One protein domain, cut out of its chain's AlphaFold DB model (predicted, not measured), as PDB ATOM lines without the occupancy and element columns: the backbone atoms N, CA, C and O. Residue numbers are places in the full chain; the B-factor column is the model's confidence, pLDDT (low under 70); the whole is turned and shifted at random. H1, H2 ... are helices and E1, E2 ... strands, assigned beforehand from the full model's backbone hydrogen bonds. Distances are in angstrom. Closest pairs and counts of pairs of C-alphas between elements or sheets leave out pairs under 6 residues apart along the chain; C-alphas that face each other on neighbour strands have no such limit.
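Overview. This is residues 3 to 110 of the 277 residues of an uncharacterized protein of Deltaproteobacteria bacterium (UniProt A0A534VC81). With little regular structure, this is a twisted sheet of three strands amid long loops, with H2 over E3 and residues 45 to 52 sticking out. Of 108 printed residues, 37 are in named elements, in order E1, H1, E2, H2, E3; the class is mixed, and the antiparallel sheet runs E1, E2, E3. It is compact, with a radius of gyration of the C-alphas of 14.1 A, spanning 42 by 29 by 25 A.

Along the chain. E1, residues 3 to 9, begins with C-alpha 3 at (19.180, -4.205, 41.954). H1 is residues 21 to 24, E2 residues 68 to 76, 26.6 A long, and H2 residues 91 to 97. E3, residues 101 to 110, 28.7 A, ends with C-alpha 110 at (29.090, -4.498, 69.824).

Arrangement. Within hydrogen-bond range are N 6 of E1 and O 72 of E2, 2.8 A, and N 71 of E2 and O 104 of E3, 2.8 A. H2 is on the sheet; its closest C-alphas to E3 are Val 95 and Val 101, 5.5 A. In H2, 1 of 3 O i to N i+4 and 2 of 4 O i to N i+3 pairs are within range; H1 is too short for an i+4 pair. H1 is not on the sheet.

Size, cuts and confidence. The farthest C-alphas, Ser 79 and Asn 110, are 43.1 A apart. The printed part has no cut; H2 to E3 is a tight link, the others long. No printed residue is under 70 in pLDDT.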
ATOM      1  N   VAL A   3      18.091  -4.147  40.978       98.12
ATOM      2  CA  VAL A   3      19.180  -4.205  41.954       98.12
ATOM      3  C   VAL A   3      18.662  -4.802  43.255       98.12
ATOM      4  O   VAL A   3      17.626  -4.382  43.779       98.12
ATOM      5  N   LYS A   4      19.400  -5.774  43.785       98.25
ATOM      6  CA  LYS A   4      19.111  -6.450  45.046       98.25
ATOM      7  C   LYS A   4      20.303  -6.336  45.989       98.25
ATOM      8  O   LYS A   4      21.439  -6.528  45.560       98.25
ATOM      9  N   LEU A   5      20.027  -6.067  47.261       98.31
ATOM     10  CA  LEU A   5      21.029  -5.995  48.319       98.31
ATOM     11  C   LEU A   5      20.806  -7.136  49.319       98.31
ATOM     12  O   LEU A   5      19.670  -7.420  49.701       98.31
ATOM     13  N   LEU A   6      21.879  -7.807  49.728       98.56
ATOM     14  CA  LEU A   6      21.862  -8.904  50.694       98.56
ATOM     15  C   LEU A   6      22.991  -8.732  51.714       98.56
ATOM     16  O   LEU A   6      23.993  -8.077  51.429       98.56
ATOM     17  N   TYR A   7      22.856  -9.367  52.876       98.50
ATOM     18  CA  TYR A   7      23.951  -9.545  53.824       98.50
ATOM     19  C   TYR A   7      24.092 -11.003  54.259       98.50
ATOM     20  O   TYR A   7      23.109 -11.745  54.285       98.50
ATOM     21  N   ALA A   8      25.307 -11.403  54.626       98.31
ATOM     22  CA  ALA A   8      25.597 -12.734  55.151       98.31
ATOM     23  C   ALA A   8      26.697 -12.699  56.215       98.31
ATOM     24  O   ALA A   8      27.574 -11.835  56.190       98.31
ATOM     25  N   ASN A   9      26.662 -13.669  57.131       97.62
ATOM     26  CA  ASN A   9      27.791 -13.953  58.012       97.62
ATOM     27  C   ASN A   9      28.952 -14.502  57.168       97.62
ATOM     28  O   ASN A   9      28.791 -15.522  56.504       97.62
ATOM     29  N   ALA A  10      30.106 -13.839  57.225       96.06
ATOM     30  CA  ALA A  10      31.320 -14.203  56.499       96.06
ATOM     31  C   ALA A  10      32.469 -14.614  57.439       96.06
ATOM     32  O   ALA A  10      33.639 -14.633  57.049       96.06
ATOM     33  N   SER A  11      32.161 -14.937  58.699       93.50
ATOM     34  CA  SER A  11      33.172 -15.247  59.722       93.50
ATOM     35  C   SER A  11      33.981 -16.506  59.398       93.50
ATOM     36  O   SER A  11      35.137 -16.599  59.798       93.50
ATOM     37  N   ALA A  12      33.402 -17.445  58.641       93.94
ATOM     38  CA  ALA A  12      34.055 -18.667  58.161       93.94
ATOM     39  C   ALA A  12      34.385 -18.625  56.651       93.94
ATOM     40  O   ALA A  12      34.668 -19.658  56.051       93.94
ATOM     41  N   GLY A  13      34.330 -17.442  56.031       94.25
ATOM     42  CA  GLY A  13      34.370 -17.268  54.577       94.25
ATOM     43  C   GLY A  13      32.994 -16.956  53.985       94.25
ATOM     44  O   GLY A  13      31.990 -16.928  54.694       94.25
ATOM     45  N   LEU A  14      32.957 -16.668  52.682       96.75
ATOM     46  CA  LEU A  14      31.724 -16.309  51.981       96.75
ATOM     47  C   LEU A  14      30.875 -17.565  51.731       96.75
ATOM     48  O   LEU A  14      31.349 -18.471  51.045       96.75
ATOM     49  N   PRO A  15      29.631 -17.640  52.239       97.88
ATOM     50  CA  PRO A  15      28.750 -18.747  51.899       97.88
ATOM     51  C   PRO A  15      28.318 -18.648  50.426       97.88
ATOM     52  O   PRO A  15      28.154 -17.533  49.911       97.88
ATOM     53  N   PRO A  16      28.075 -19.780  49.742       98.38
ATOM     54  CA  PRO A  16      27.497 -19.752  48.405       98.38
ATOM     55  C   PRO A  16      26.100 -19.118  48.429       98.38
ATOM     56  O   PRO A  16      25.403 -19.129  49.450       98.38
ATOM     57  N   LEU A  17      25.685 -18.561  47.296       98.69
ATOM     58  CA  LEU A  17      24.306 -18.144  47.071       98.69
ATOM     59  C   LEU A  17      23.369 -19.364  47.122       98.69
ATOM     60  O   LEU A  17      23.785 -20.460  46.735       98.69
ATOM     61  N   PRO A  18      22.105 -19.193  47.553       98.44
ATOM     62  CA  PRO A  18      21.108 -20.255  47.475       98.44
ATOM     63  C   PRO A  18      20.971 -20.807  46.049       98.44
ATOM     64  O   PRO A  18      21.070 -20.055  45.077       98.44
ATOM     65  N   ALA A  19      20.705 -22.107  45.914       98.31
ATOM     66  CA  ALA A  19      20.632 -22.777  44.610       98.31
ATOM     67  C   ALA A  19      19.537 -22.201  43.686       98.31
ATOM     68  O   ALA A  19      19.665 -22.246  42.464       98.31
ATOM     69  N   ASP A  20      18.479 -21.626  44.261       98.31
ATOM     70  CA  ASP A  20      17.386 -20.984  43.531       98.31
ATOM     71  C   ASP A  20      17.607 -19.481  43.294       98.31
ATOM     72  O   ASP A  20      16.739 -18.830  42.715       98.31
ATOM     73  N   PHE A  21      18.743 -18.906  43.711       98.50
ATOM     74  CA  PHE A  21      18.975 -17.459  43.689       98.50
ATOM     75  C   PHE A  21      18.721 -16.846  42.309       98.50
ATOM     76  O   PHE A  21      17.981 -15.870  42.188       98.50
ATOM     77  N   TRP A  22      19.296 -17.437  41.258       97.94
ATOM     78  CA  TRP A  22      19.182 -16.912  39.896       97.94
ATOM     79  C   TRP A  22      17.800 -17.122  39.279       97.94
ATOM     80  O   TRP A  22      17.366 -16.287  38.491       97.94
ATOM     81  N   THR A  23      17.110 -18.206  39.635       97.69
ATOM     82  CA  THR A  23      15.745 -18.492  39.164       97.69
ATOM     83  C   THR A  23      14.688 -17.696  39.923       97.69
ATOM     84  O   THR A  23      13.637 -17.394  39.366       97.69
ATOM     85  N   ALA A  24      14.959 -17.332  41.179       97.81
ATOM     86  CA  ALA A  24      14.083 -16.511  42.004       97.81
ATOM     87  C   ALA A  24      14.278 -15.009  41.752       97.81
ATOM     88  O   ALA A  24      13.367 -14.231  42.026       97.81
ATOM     89  N   PHE A  25      15.439 -14.579  41.242       97.50
ATOM     90  CA  PHE A  25      15.749 -13.164  41.044       97.50
ATOM     91  C   PHE A  25      14.684 -12.462  40.171       97.50
ATOM     92  O   PHE A  25      14.390 -12.932  39.073       97.50
ATOM     93  N   PRO A  26      14.116 -11.316  40.611       96.62
ATOM     94  CA  PRO A  26      14.569 -10.467  41.722       96.62
ATOM     95  C   PRO A  26      13.941 -10.767  43.093       96.62
ATOM     96  O   PRO A  26      14.306 -10.122  44.081       96.62
ATOM     97  N   ASN A  27      13.024 -11.730  43.178       97.81
ATOM     98  CA  ASN A  27      12.408 -12.150  44.433       97.81
ATOM     99  C   ASN A  27      13.429 -12.809  45.368       97.81
ATOM    100  O   ASN A  27      14.597 -13.029  45.030       97.81
ATOM    101  N   ASN A  28      13.007 -13.068  46.603       97.94
ATOM    102  CA  ASN A  28      13.827 -13.776  47.576       97.94
ATOM    103  C   ASN A  28      13.911 -15.263  47.259       97.94
ATOM    104  O   ASN A  28      12.925 -15.867  46.853       97.94
ATOM    105  N   SER A  29      15.107 -15.812  47.470       98.06
ATOM    106  CA  SER A  29      15.311 -17.251  47.555       98.06
ATOM    107  C   SER A  29      14.430 -17.839  48.646       98.06
ATOM    108  O   SER A  29      14.166 -17.188  49.661       98.06
ATOM    109  N   SER A  30      14.007 -19.079  48.440       97.75
ATOM    110  CA  SER A  30      13.305 -19.865  49.453       97.75
ATOM    111  C   SER A  30      14.187 -20.117  50.681       97.75
ATOM    112  O   SER A  30      13.703 -20.041  51.810       97.75
ATOM    113  N   ASP A  31      15.492 -20.324  50.475       97.88
ATOM    114  CA  ASP A  31      16.492 -20.396  51.539       97.88
ATOM    115  C   ASP A  31      17.149 -19.026  51.781       97.88
ATOM    116  O   ASP A  31      17.859 -18.487  50.930       97.88
ATOM    117  N   MET A  32      16.929 -18.471  52.975       97.31
ATOM    118  CA  MET A  32      17.539 -17.222  53.453       97.31
ATOM    119  C   MET A  32      18.428 -17.443  54.686       97.31
ATOM    120  O   MET A  32      18.681 -16.513  55.458       97.31
ATOM    121  N   THR A  33      18.889 -18.677  54.912       96.94
ATOM    122  CA  THR A  33      19.692 -19.043  56.089       96.94
ATOM    123  C   THR A  33      20.996 -18.250  56.130       96.94
ATOM    124  O   THR A  33      21.334 -17.643  57.152       96.94
ATOM    125  N   ASN A  34      21.694 -18.203  54.991       97.38
ATOM    126  CA  ASN A  34      22.995 -17.551  54.859       97.38
ATOM    127  C   ASN A  34      22.879 -16.117  54.337       97.38
ATOM    128  O   ASN A  34      23.322 -15.181  55.001       97.38
ATOM    129  N   TRP A  35      22.270 -15.951  53.160       98.31
ATOM    130  CA  TRP A  35      22.099 -14.659  52.501       98.31
ATOM    131  C   TRP A  35      20.711 -14.097  52.781       98.31
ATOM    132  O   TRP A  35      19.701 -14.619  52.314       98.31
ATOM    133  N   LYS A  36      20.667 -13.005  53.538       98.25
ATOM    134  CA  LYS A  36      19.430 -12.355  53.968       98.25
ATOM    135  C   LYS A  36      19.220 -11.071  53.167       98.25
ATOM    136  O   LYS A  36      20.150 -10.268  53.075       98.25
ATOM    137  N   PRO A  37      18.033 -10.850  52.582       98.06
ATOM    138  CA  PRO A  37      17.765  -9.652  51.797       98.06
ATOM    139  C   PRO A  37      17.748  -8.399  52.679       98.06
ATOM    140  O   PRO A  37      17.300  -8.428  53.827       98.06
ATOM    141  N   ILE A  38      18.213  -7.285  52.119       98.12
ATOM    142  CA  ILE A  38      18.071  -5.948  52.691       98.12
ATOM    143  C   ILE A  38      16.978  -5.225  51.907       98.12
ATOM    144  O   ILE A  38      17.197  -4.767  50.787       98.12
ATOM    145  N   GLY A  39      15.790  -5.142  52.510       96.88
ATOM    146  CA  GLY A  39      14.606  -4.570  51.875       96.88
ATOM    147  C   GLY A  39      14.165  -5.329  50.618       96.88
ATOM    148  O   GLY A  39      14.560  -6.471  50.373       96.88
ATOM    149  N   THR A  40      13.308  -4.692  49.823       97.44
ATOM    150  CA  THR A  40      12.886  -5.205  48.515       97.44
ATOM    151  C   THR A  40      13.901  -4.834  47.434       97.44
ATOM    152  O   THR A  40      14.605  -3.825  47.536       97.44
ATOM    153  N   ALA A  41      13.985  -5.645  46.375       98.12
ATOM    154  CA  ALA A  41      14.754  -5.273  45.192       98.12
ATOM    155  C   ALA A  41      14.168  -3.991  44.574       98.12
ATOM    156  O   ALA A  41      12.948  -3.827  44.503       98.12
ATOM    157  N   LYS A  42      15.036  -3.085  44.124       98.19
ATOM    158  CA  LYS A  42      14.642  -1.818  43.497       98.19
ATOM    159  C   LYS A  42      14.862  -1.884  41.991       98.19
ATOM    160  O   LYS A  42      15.828  -2.482  41.518       98.19
ATOM    161  N   VAL A  43      13.957  -1.265  41.239       97.06
ATOM    162  CA  VAL A  43      13.971  -1.253  39.773       97.06
ATOM    163  C   VAL A  43      14.311   0.147  39.285       97.06
ATOM    164  O   VAL A  43      13.682   1.122  39.681       97.06
ATOM    165  N   ILE A  44      15.290   0.230  38.389       95.75
ATOM    166  CA  ILE A  44      15.598   1.425  37.607       95.75
ATOM    167  C   ILE A  44      14.984   1.218  36.222       95.75
ATOM    168  O   ILE A  44      15.397   0.315  35.479       95.75
ATOM    169  N   LEU A  45      13.974   2.033  35.905       93.94
ATOM    170  CA  LEU A  45      13.234   1.962  34.640       93.94
ATOM    171  C   LEU A  45      14.065   2.468  33.458       93.94
ATOM    172  O   LEU A  45      14.013   1.885  32.380       93.94
ATOM    173  N   SER A  46      14.863   3.511  33.678       91.12
ATOM    174  CA  SER A  46      15.776   4.080  32.691       91.12
ATOM    175  C   SER A  46      17.049   4.540  33.390       91.12
ATOM    176  O   SER A  46      16.978   5.092  34.487       91.12
ATOM    177  N   LEU A  47      18.200   4.278  32.774       89.38
ATOM    178  CA  LEU A  47      19.508   4.698  33.266       89.38
ATOM    179  C   LEU A  47      20.117   5.657  32.243       89.38
ATOM    180  O   LEU A  47      20.216   5.313  31.065       89.38
ATOM    181  N   SER A  48      20.526   6.841  32.695       91.81
ATOM    182  CA  SER A  48      21.242   7.788  31.843       91.81
ATOM    183  C   SER A  48      22.619   7.226  31.466       91.81
ATOM    184  O   SER A  48      23.309   6.679  32.329       91.81
ATOM    185  N   PRO A  49      23.068   7.371  30.206       90.44
ATOM    186  CA  PRO A  49      24.431   7.008  29.827       90.44
ATOM    187  C   PRO A  49      25.486   7.948  30.431       90.44
ATOM    188  O   PRO A  49      26.662   7.595  30.458       90.44
ATOM    189  N   THR A  50      25.089   9.138  30.896       95.38
ATOM    190  CA  THR A  50      26.006  10.187  31.368       95.38
ATOM    191  C   THR A  50      25.890  10.483  32.857       95.38
ATOM    192  O   THR A  50      26.731  11.202  33.390       95.38
ATOM    193  N   GLU A  51      24.878   9.947  33.542       94.19
ATOM    194  CA  GLU A  51      24.607  10.270  34.943       94.19
ATOM    195  C   GLU A  51      24.346   9.003  35.769       94.19
ATOM    196  O   GLU A  51      23.530   8.162  35.376       94.19
ATOM    197  N   PRO A  52      25.008   8.844  36.930       94.25
ATOM    198  CA  PRO A  52      24.741   7.722  37.814       94.25
ATOM    199  C   PRO A  52      23.373   7.873  38.488       94.25
ATOM    200  O   PRO A  52      22.967   8.962  38.882       94.25
ATOM    201  N   THR A  53      22.683   6.753  38.695       94.56
ATOM    202  CA  THR A  53      21.501   6.689  39.566       94.56
ATOM    203  C   THR A  53      21.888   6.064  40.898       94.56
ATOM    204  O   THR A  53      22.468   4.978  40.932       94.56
ATOM    205  N   VAL A  54      21.550   6.737  41.997       95.06
ATOM    206  CA  VAL A  54      21.769   6.235  43.357       95.06
ATOM    207  C   VAL A  54      20.498   5.550  43.848       95.06
ATOM    208  O   VAL A  54      19.405   6.101  43.752       95.06
ATOM    209  N   LEU A  55      20.649   4.334  44.372       96.38
ATOM    210  CA  LEU A  55      19.595   3.614  45.076       96.38
ATOM    211  C   LEU A  55      19.969   3.503  46.547       96.38
ATOM    212  O   LEU A  55      21.104   3.167  46.882       96.38
ATOM    213  N   GLU A  56      18.993   3.737  47.412       96.81
ATOM    214  CA  GLU A  56      19.176   3.702  48.862       96.81
ATOM    215  C   GLU A  56      18.277   2.643  49.488       96.81
ATOM    216  O   GLU A  56      17.193   2.370  48.980       96.81
ATOM    217  N   TRP A  57      18.699   2.048  50.597       96.81
ATOM    218  CA  TRP A  57      17.867   1.151  51.395       96.81
ATOM    219  C   TRP A  57      17.975   1.558  52.853       96.81
ATOM    220  O   TRP A  57      19.080   1.647  53.388       96.81
ATOM    221  N   ASP A  58      16.826   1.732  53.503       95.31
ATOM    222  CA  ASP A  58      16.778   1.884  54.949       95.31
ATOM    223  C   ASP A  58      17.082   0.534  55.589       95.31
ATOM    224  O   ASP A  58      16.307  -0.423  55.497       95.31
ATOM    225  N   TRP A  59      18.249   0.436  56.219       94.88
ATOM    226  CA  TRP A  59      18.695  -0.799  56.839       94.88
ATOM    227  C   TRP A  59      19.400  -0.548  58.160       94.88
ATOM    228  O   TRP A  59      20.440   0.103  58.231       94.88
ATOM    229  N   ASN A  60      18.858  -1.159  59.209       93.25
ATOM    230  CA  ASN A  60      19.525  -1.262  60.492       93.25
ATOM    231  C   ASN A  60      20.242  -2.607  60.561       93.25
ATOM    232  O   ASN A  60      19.596  -3.656  60.575       93.25
ATOM    233  N   THR A  61      21.573  -2.587  60.649       95.44
ATOM    234  CA  THR A  61      22.350  -3.819  60.831       95.44
ATOM    235  C   THR A  61      21.843  -4.572  62.070       95.44
ATOM    236  O   THR A  61      21.753  -3.967  63.143       95.44
ATOM    237  N   PRO A  62      21.488  -5.862  61.990       95.31
ATOM    238  CA  PRO A  62      21.011  -6.595  63.160       95.31
ATOM    239  C   PRO A  62      22.052  -6.599  64.285       95.31
ATOM    240  O   PRO A  62      23.242  -6.736  64.025       95.31
ATOM    241  N   ILE A  63      21.625  -6.471  65.547       93.44
ATOM    242  CA  ILE A  63      22.544  -6.606  66.699       93.44
ATOM    243  C   ILE A  63      23.147  -8.016  66.798       93.44
ATOM    244  O   ILE A  63      24.216  -8.178  67.370       93.44
ATOM    245  N   THR A  64      22.473  -9.009  66.213       93.88
ATOM    246  CA  THR A  64      22.895 -10.413  66.124       93.88
ATOM    247  C   THR A  64      23.741 -10.714  64.885       93.88
ATOM    248  O   THR A  64      24.087 -11.871  64.651       93.88
ATOM    249  N   ALA A  65      24.040  -9.708  64.054       95.62
ATOM    250  CA  ALA A  65      24.953  -9.889  62.935       95.62
ATOM    251  C   ALA A  65      26.343 -10.269  63.462       95.62
ATOM    252  O   ALA A  65      26.779  -9.778  64.503       95.62
ATOM    253  N   ALA A  66      27.018 -11.163  62.746       95.94
ATOM    254  CA  ALA A  66      28.334 -11.634  63.142       95.94
ATOM    255  C   ALA A  66      29.391 -10.526  63.017       95.94
ATOM    256  O   ALA A  66      29.251  -9.633  62.173       95.94
ATOM    257  N   ASP A  67      30.470 -10.653  63.801       93.50
ATOM    258  CA  ASP A  67      31.629  -9.750  63.785       93.50
ATOM    259  C   ASP A  67      32.102  -9.469  62.357       93.50
ATOM    260  O   ASP A  67      32.333  -8.312  62.020       93.50
ATOM    261  N   HIS A  68      32.189 -10.503  61.513       95.38
ATOM    262  CA  HIS A  68      32.468 -10.369  60.088       95.38
ATOM    263  C   HIS A  68      31.210 -10.679  59.268       95.38
ATOM    264  O   HIS A  68      30.782 -11.829  59.138       95.38
ATOM    265  N   THR A  69      30.615  -9.632  58.711       96.88
ATOM    266  CA  THR A  69      29.460  -9.668  57.813       96.88
ATOM    267  C   THR A  69      29.888  -9.140  56.440       96.88
ATOM    268  O   THR A  69      30.750  -8.275  56.336       96.88
ATOM    269  N   CYS A  70      29.289  -9.621  55.358       97.00
ATOM    270  CA  CYS A  70      29.477  -9.021  54.035       97.00
ATOM    271  C   CYS A  70      28.148  -8.524  53.484       97.00
ATOM    272  O   CYS A  70      27.105  -9.122  53.741       97.00
ATOM    273  N   LEU A  71      28.203  -7.438  52.717       98.00
ATOM    274  CA  LEU A  71      27.101  -6.916  51.919       98.00
ATOM    275  C   LEU A  71      27.335  -7.271  50.455       98.00
ATOM    276  O   LEU A  71      28.423  -7.024  49.937       98.00
ATOM    277  N   LEU A  72      26.317  -7.812  49.798       98.50
ATOM    278  CA  LEU A  72      26.337  -8.157  48.381       98.50
ATOM    279  C   LEU A  72      25.268  -7.353  47.648       98.50
ATOM    280  O   LEU A  72      24.087  -7.440  47.983       98.50
ATOM    281  N   ALA A  73      25.679  -6.602  46.635       98.38
ATOM    282  CA  ALA A  73      24.789  -5.967  45.679       98.38
ATOM    283  C   ALA A  73      24.830  -6.754  44.367       98.38
ATOM    284  O   ALA A  73      25.907  -6.976  43.818       98.38
ATOM    285  N   VAL A  74      23.668  -7.163  43.861       98.44
ATOM    286  CA  VAL A  74      23.526  -7.859  42.576       98.44
ATOM    287  C   VAL A  74      22.604  -7.053  41.679       98.44
ATOM    288  O   VAL A  74      21.495  -6.695  42.080       98.44
ATOM    289  N   MET A  75      23.061  -6.791  40.462       97.88
ATOM    290  CA  MET A  75      22.322  -6.065  39.441       97.88
ATOM    291  C   MET A  75      22.110  -6.954  38.215       97.88
ATOM    292  O   MET A  75      23.064  -7.504  37.678       97.88
ATOM    293  N   ASP A  76      20.877  -7.082  37.737       97.12
ATOM    294  CA  ASP A  76      20.585  -7.786  36.481       97.12
ATOM    295  C   ASP A  76      19.592  -6.976  35.636       97.12
ATOM    296  O   ASP A  76      18.790  -6.187  36.151       97.12
ATOM    297  N   SER A  77      19.661  -7.117  34.316       94.69
ATOM    298  CA  SER A  77      18.780  -6.401  33.390       94.69
ATOM    299  C   SER A  77      18.454  -7.270  32.183       94.69
ATOM    300  O   SER A  77      19.384  -7.770  31.562       94.69
ATOM    301  N   PRO A  78      17.184  -7.377  31.752       92.75
ATOM    302  CA  PRO A  78      16.842  -8.113  30.533       92.75
ATOM    303  C   PRO A  78      17.574  -7.613  29.276       92.75
ATOM    304  O   PRO A  78      17.889  -8.401  28.396       92.75
ATOM    305  N   SER A  79      17.880  -6.312  29.204       92.56
ATOM    306  CA  SER A  79      18.611  -5.697  28.086       92.56
ATOM    307  C   SER A  79      20.126  -5.922  28.113       92.56
ATOM    308  O   SER A  79      20.796  -5.709  27.108       92.56
ATOM    309  N   ASN A  80      20.680  -6.308  29.264       93.00
ATOM    310  CA  ASN A  80      22.101  -6.596  29.440       93.00
ATOM    311  C   ASN A  80      22.273  -7.629  30.568       93.00
ATOM    312  O   ASN A  80      22.749  -7.283  31.662       93.00
ATOM    313  N   PRO A  81      21.812  -8.873  30.344       96.25
ATOM    314  CA  PRO A  81      21.710  -9.855  31.407       96.25
ATOM    315  C   PRO A  81      23.093 -10.332  31.825       96.25
ATOM    316  O   PRO A  81      24.007 -10.414  30.995       96.25
ATOM    317  N   ILE A  82      23.269 -10.669  33.105       97.69
ATOM    318  CA  ILE A  82      24.457 -11.418  33.537       97.69
ATOM    319  C   ILE A  82      24.534 -12.696  32.678       97.69
ATOM    320  O   ILE A  82      23.554 -13.448  32.646       97.69
ATOM    321  N   PRO A  83      25.647 -12.946  31.957       97.62
ATOM    322  CA  PRO A  83      25.796 -14.133  31.129       97.62
ATOM    323  C   PRO A  83      25.543 -15.399  31.937       97.62
ATOM    324  O   PRO A  83      25.983 -15.497  33.080       97.62
ATOM    325  N   ALA A  84      24.890 -16.393  31.337       96.88
ATOM    326  CA  ALA A  84      24.573 -17.644  32.028       96.88
ATOM    327  C   ALA A  84      25.823 -18.314  32.634       96.88
ATOM    328  O   ALA A  84      25.773 -18.782  33.765       96.88
ATOM    329  N   ALA A  85      26.962 -18.267  31.933       97.31
ATOM    330  CA  ALA A  85      28.240 -18.792  32.422       97.31
ATOM    331  C   ALA A  85      28.775 -18.070  33.677       97.31
ATOM    332  O   ALA A  85      29.517 -18.666  34.453       97.31
ATOM    333  N   ASN A  86      28.379 -16.812  33.897       97.50
ATOM    334  CA  ASN A  86      28.773 -16.018  35.060       97.50
ATOM    335  C   ASN A  86      27.783 -16.150  36.227       97.50
ATOM    336  O   ASN A  86      28.104 -15.726  37.335       97.50
ATOM    337  N   LYS A  87      26.593 -16.734  36.016       97.62
ATOM    338  CA  LYS A  87      25.577 -16.974  37.059       97.62
ATOM    339  C   LYS A  87      25.954 -18.174  37.939       97.62
ATOM    340  O   LYS A  87      25.217 -19.148  38.054       97.62
ATOM    341  N   VAL A  88      27.123 -18.097  38.568       98.31
ATOM    342  CA  VAL A  88      27.624 -19.083  39.536       98.31
ATOM    343  C   VAL A  88      27.105 -18.780  40.945       98.31
ATOM    344  O   VAL A  88      26.676 -17.662  41.231       98.31
ATOM    345  N   PHE A  89      27.124 -19.778  41.830       98.50
ATOM    346  CA  PHE A  89      26.678 -19.621  43.224       98.50
ATOM    347  C   PHE A  89      27.816 -19.264  44.183       98.50
ATOM    348  O   PHE A  89      27.571 -18.676  45.232       98.50
ATOM    349  N   ASP A  90      29.060 -19.595  43.838       98.31
ATOM    350  CA  ASP A  90      30.222 -19.202  44.629       98.31
ATOM    351  C   ASP A  90      30.481 -17.694  44.485       98.31
ATOM    352  O   ASP A  90      30.895 -17.216  43.429       98.31
ATOM    353  N   VAL A  91      30.259 -16.943  45.566       98.06
ATOM    354  CA  VAL A  91      30.427 -15.484  45.595       98.06
ATOM    355  C   VAL A  91      31.891 -15.078  45.405       98.06
ATOM    356  O   VAL A  91      32.155 -14.033  44.805       98.06
ATOM    357  N   GLY A  92      32.839 -15.914  45.848       95.88
ATOM    358  CA  GLY A  92      34.272 -15.692  45.645       95.88
ATOM    359  C   GLY A  92      34.669 -15.719  44.168       95.88
ATOM    360  O   GLY A  92      35.559 -14.976  43.765       95.88
ATOM    361  N   SER A  93      33.959 -16.505  43.357       97.12
ATOM    362  CA  SER A  93      34.107 -16.531  41.900       97.12
ATOM    363  C   SER A  93      33.220 -15.500  41.197       97.12
ATOM    364  O   SER A  93      33.642 -14.907  40.208       97.12
ATOM    365  N   LEU A  94      32.005 -15.252  41.688       98.06
ATOM    366  CA  LEU A  94      31.054 -14.329  41.062       98.06
ATOM    367  C   LEU A  94      31.571 -12.885  41.059       98.06
ATOM    368  O   LEU A  94      31.605 -12.244  40.013       98.06
ATOM    369  N   VAL A  95      31.982 -12.376  42.223       97.31
ATOM    370  CA  VAL A  95      32.317 -10.953  42.407       97.31
ATOM    371  C   VAL A  95      33.500 -10.513  41.530       97.31
ATOM    372  O   VAL A  95      33.385  -9.478  40.877       97.31
ATOM    373  N   PRO A  96      34.619 -11.259  41.436       95.50
ATOM    374  CA  PRO A  96      35.739 -10.844  40.589       95.50
ATOM    375  C   PRO A  96      35.450 -10.949  39.086       95.50
ATOM    376  O   PRO A  96      36.076 -10.242  38.298       95.50
ATOM    377  N   ASN A  97      34.524 -11.826  38.683       97.19
ATOM    378  CA  ASN A  97      34.241 -12.113  37.275       97.19
ATOM    379  C   ASN A  97      33.023 -11.353  36.722       97.19
ATOM    380  O   ASN A  97      32.803 -11.361  35.510       97.19
ATOM    381  N   GLU A  98      32.242 -10.675  37.570       97.75
ATOM    382  CA  GLU A  98      31.019  -9.987  37.160       97.75
ATOM    383  C   GLU A  98      30.931  -8.547  37.688       97.75
ATOM    384  O   GLU A  98      30.675  -8.296  38.861       97.75
ATOM    385  N   LYS A  99      31.041  -7.572  36.777       96.44
ATOM    386  CA  LYS A  99      31.002  -6.127  37.083       96.44
ATOM    387  C   LYS A  99      29.656  -5.638  37.625       96.44
ATOM    388  O   LYS A  99      29.580  -4.539  38.170       96.44
ATOM    389  N   ARG A 100      28.587  -6.411  37.435       97.12
ATOM    390  CA  ARG A 100      27.244  -6.130  37.966       97.12
ATOM    391  C   ARG A 100      27.032  -6.656  39.387       97.12
ATOM    392  O   ARG A 100      25.929  -6.537  39.920       97.12
ATOM    393  N   VAL A 101      28.062  -7.235  39.996       98.19
ATOM    394  CA  VAL A 101      28.019  -7.735  41.365       98.19
ATOM    395  C   VAL A 101      29.106  -7.047  42.184       98.19
ATOM    396  O   VAL A 101      30.269  -7.008  41.801       98.19
ATOM    397  N   GLY A 102      28.720  -6.485  43.325       97.31
ATOM    398  CA  GLY A 102      29.629  -5.813  44.248       97.31
ATOM    399  C   GLY A 102      29.566  -6.442  45.630       97.31
ATOM    400  O   GLY A 102      28.479  -6.703  46.142       97.31
ATOM    401  N   LEU A 103      30.725  -6.647  46.249       96.94
ATOM    402  CA  LEU A 103      30.843  -7.134  47.621       96.94
ATOM    403  C   LEU A 103      31.533  -6.080  48.485       96.94
ATOM    404  O   LEU A 103      32.534  -5.489  48.079       96.94
ATOM    405  N   LYS A 104      31.018  -5.869  49.693       95.38
ATOM    406  CA  LYS A 104      31.606  -4.965  50.678       95.38
ATOM    407  C   LYS A 104      31.695  -5.645  52.039       95.38
ATOM    408  O   LYS A 104      30.684  -6.105  52.565       95.38
ATOM    409  N   ASN A 105      32.889  -5.648  52.625       94.75
ATOM    410  CA  ASN A 105      33.097  -6.140  53.985       94.75
ATOM    411  C   ASN A 105      32.474  -5.175  55.001       94.75
ATOM    412  O   ASN A 105      32.709  -3.960  54.953       94.75
ATOM    413  N   LEU A 106      31.715  -5.732  55.936       96.38
ATOM    414  CA  LEU A 106      31.047  -5.045  57.027       96.38
ATOM    415  C   LEU A 106      31.372  -5.737  58.351       96.38
ATOM    416  O   LEU A 106      30.950  -6.854  58.619       96.38
ATOM    417  N   HIS A 107      32.064  -5.043  59.235       96.00
ATOM    418  CA  HIS A 107      32.383  -5.557  60.555       96.00
ATOM    419  C   HIS A 107      31.417  -4.983  61.581       96.00
ATOM    420  O   HIS A 107      31.267  -3.765  61.677       96.00
ATOM    421  N   VAL A 108      30.750  -5.835  62.350       96.44
ATOM    422  CA  VAL A 108      29.799  -5.394  63.377       96.44
ATOM    423  C   VAL A 108      30.467  -5.512  64.732       96.44
ATOM    424  O   VAL A 108      30.864  -6.592  65.143       96.44
ATOM    425  N   VAL A 109      30.611  -4.388  65.431       96.06
ATOM    426  CA  VAL A 109      31.282  -4.338  66.731       96.06
ATOM    427  C   VAL A 109      30.297  -3.854  67.779       96.06
ATOM    428  O   VAL A 109      29.948  -2.674  67.835       96.06
ATOM    429  N   ASN A 110      29.891  -4.778  68.642       95.38
ATOM    430  CA  ASN A 110      29.090  -4.498  69.824       95.38
ATOM    431  C   ASN A 110      29.999  -4.554  71.057       95.38
ATOM    432  O   ASN A 110      30.611  -5.585  71.327       95.38
TER     433      ASN A 110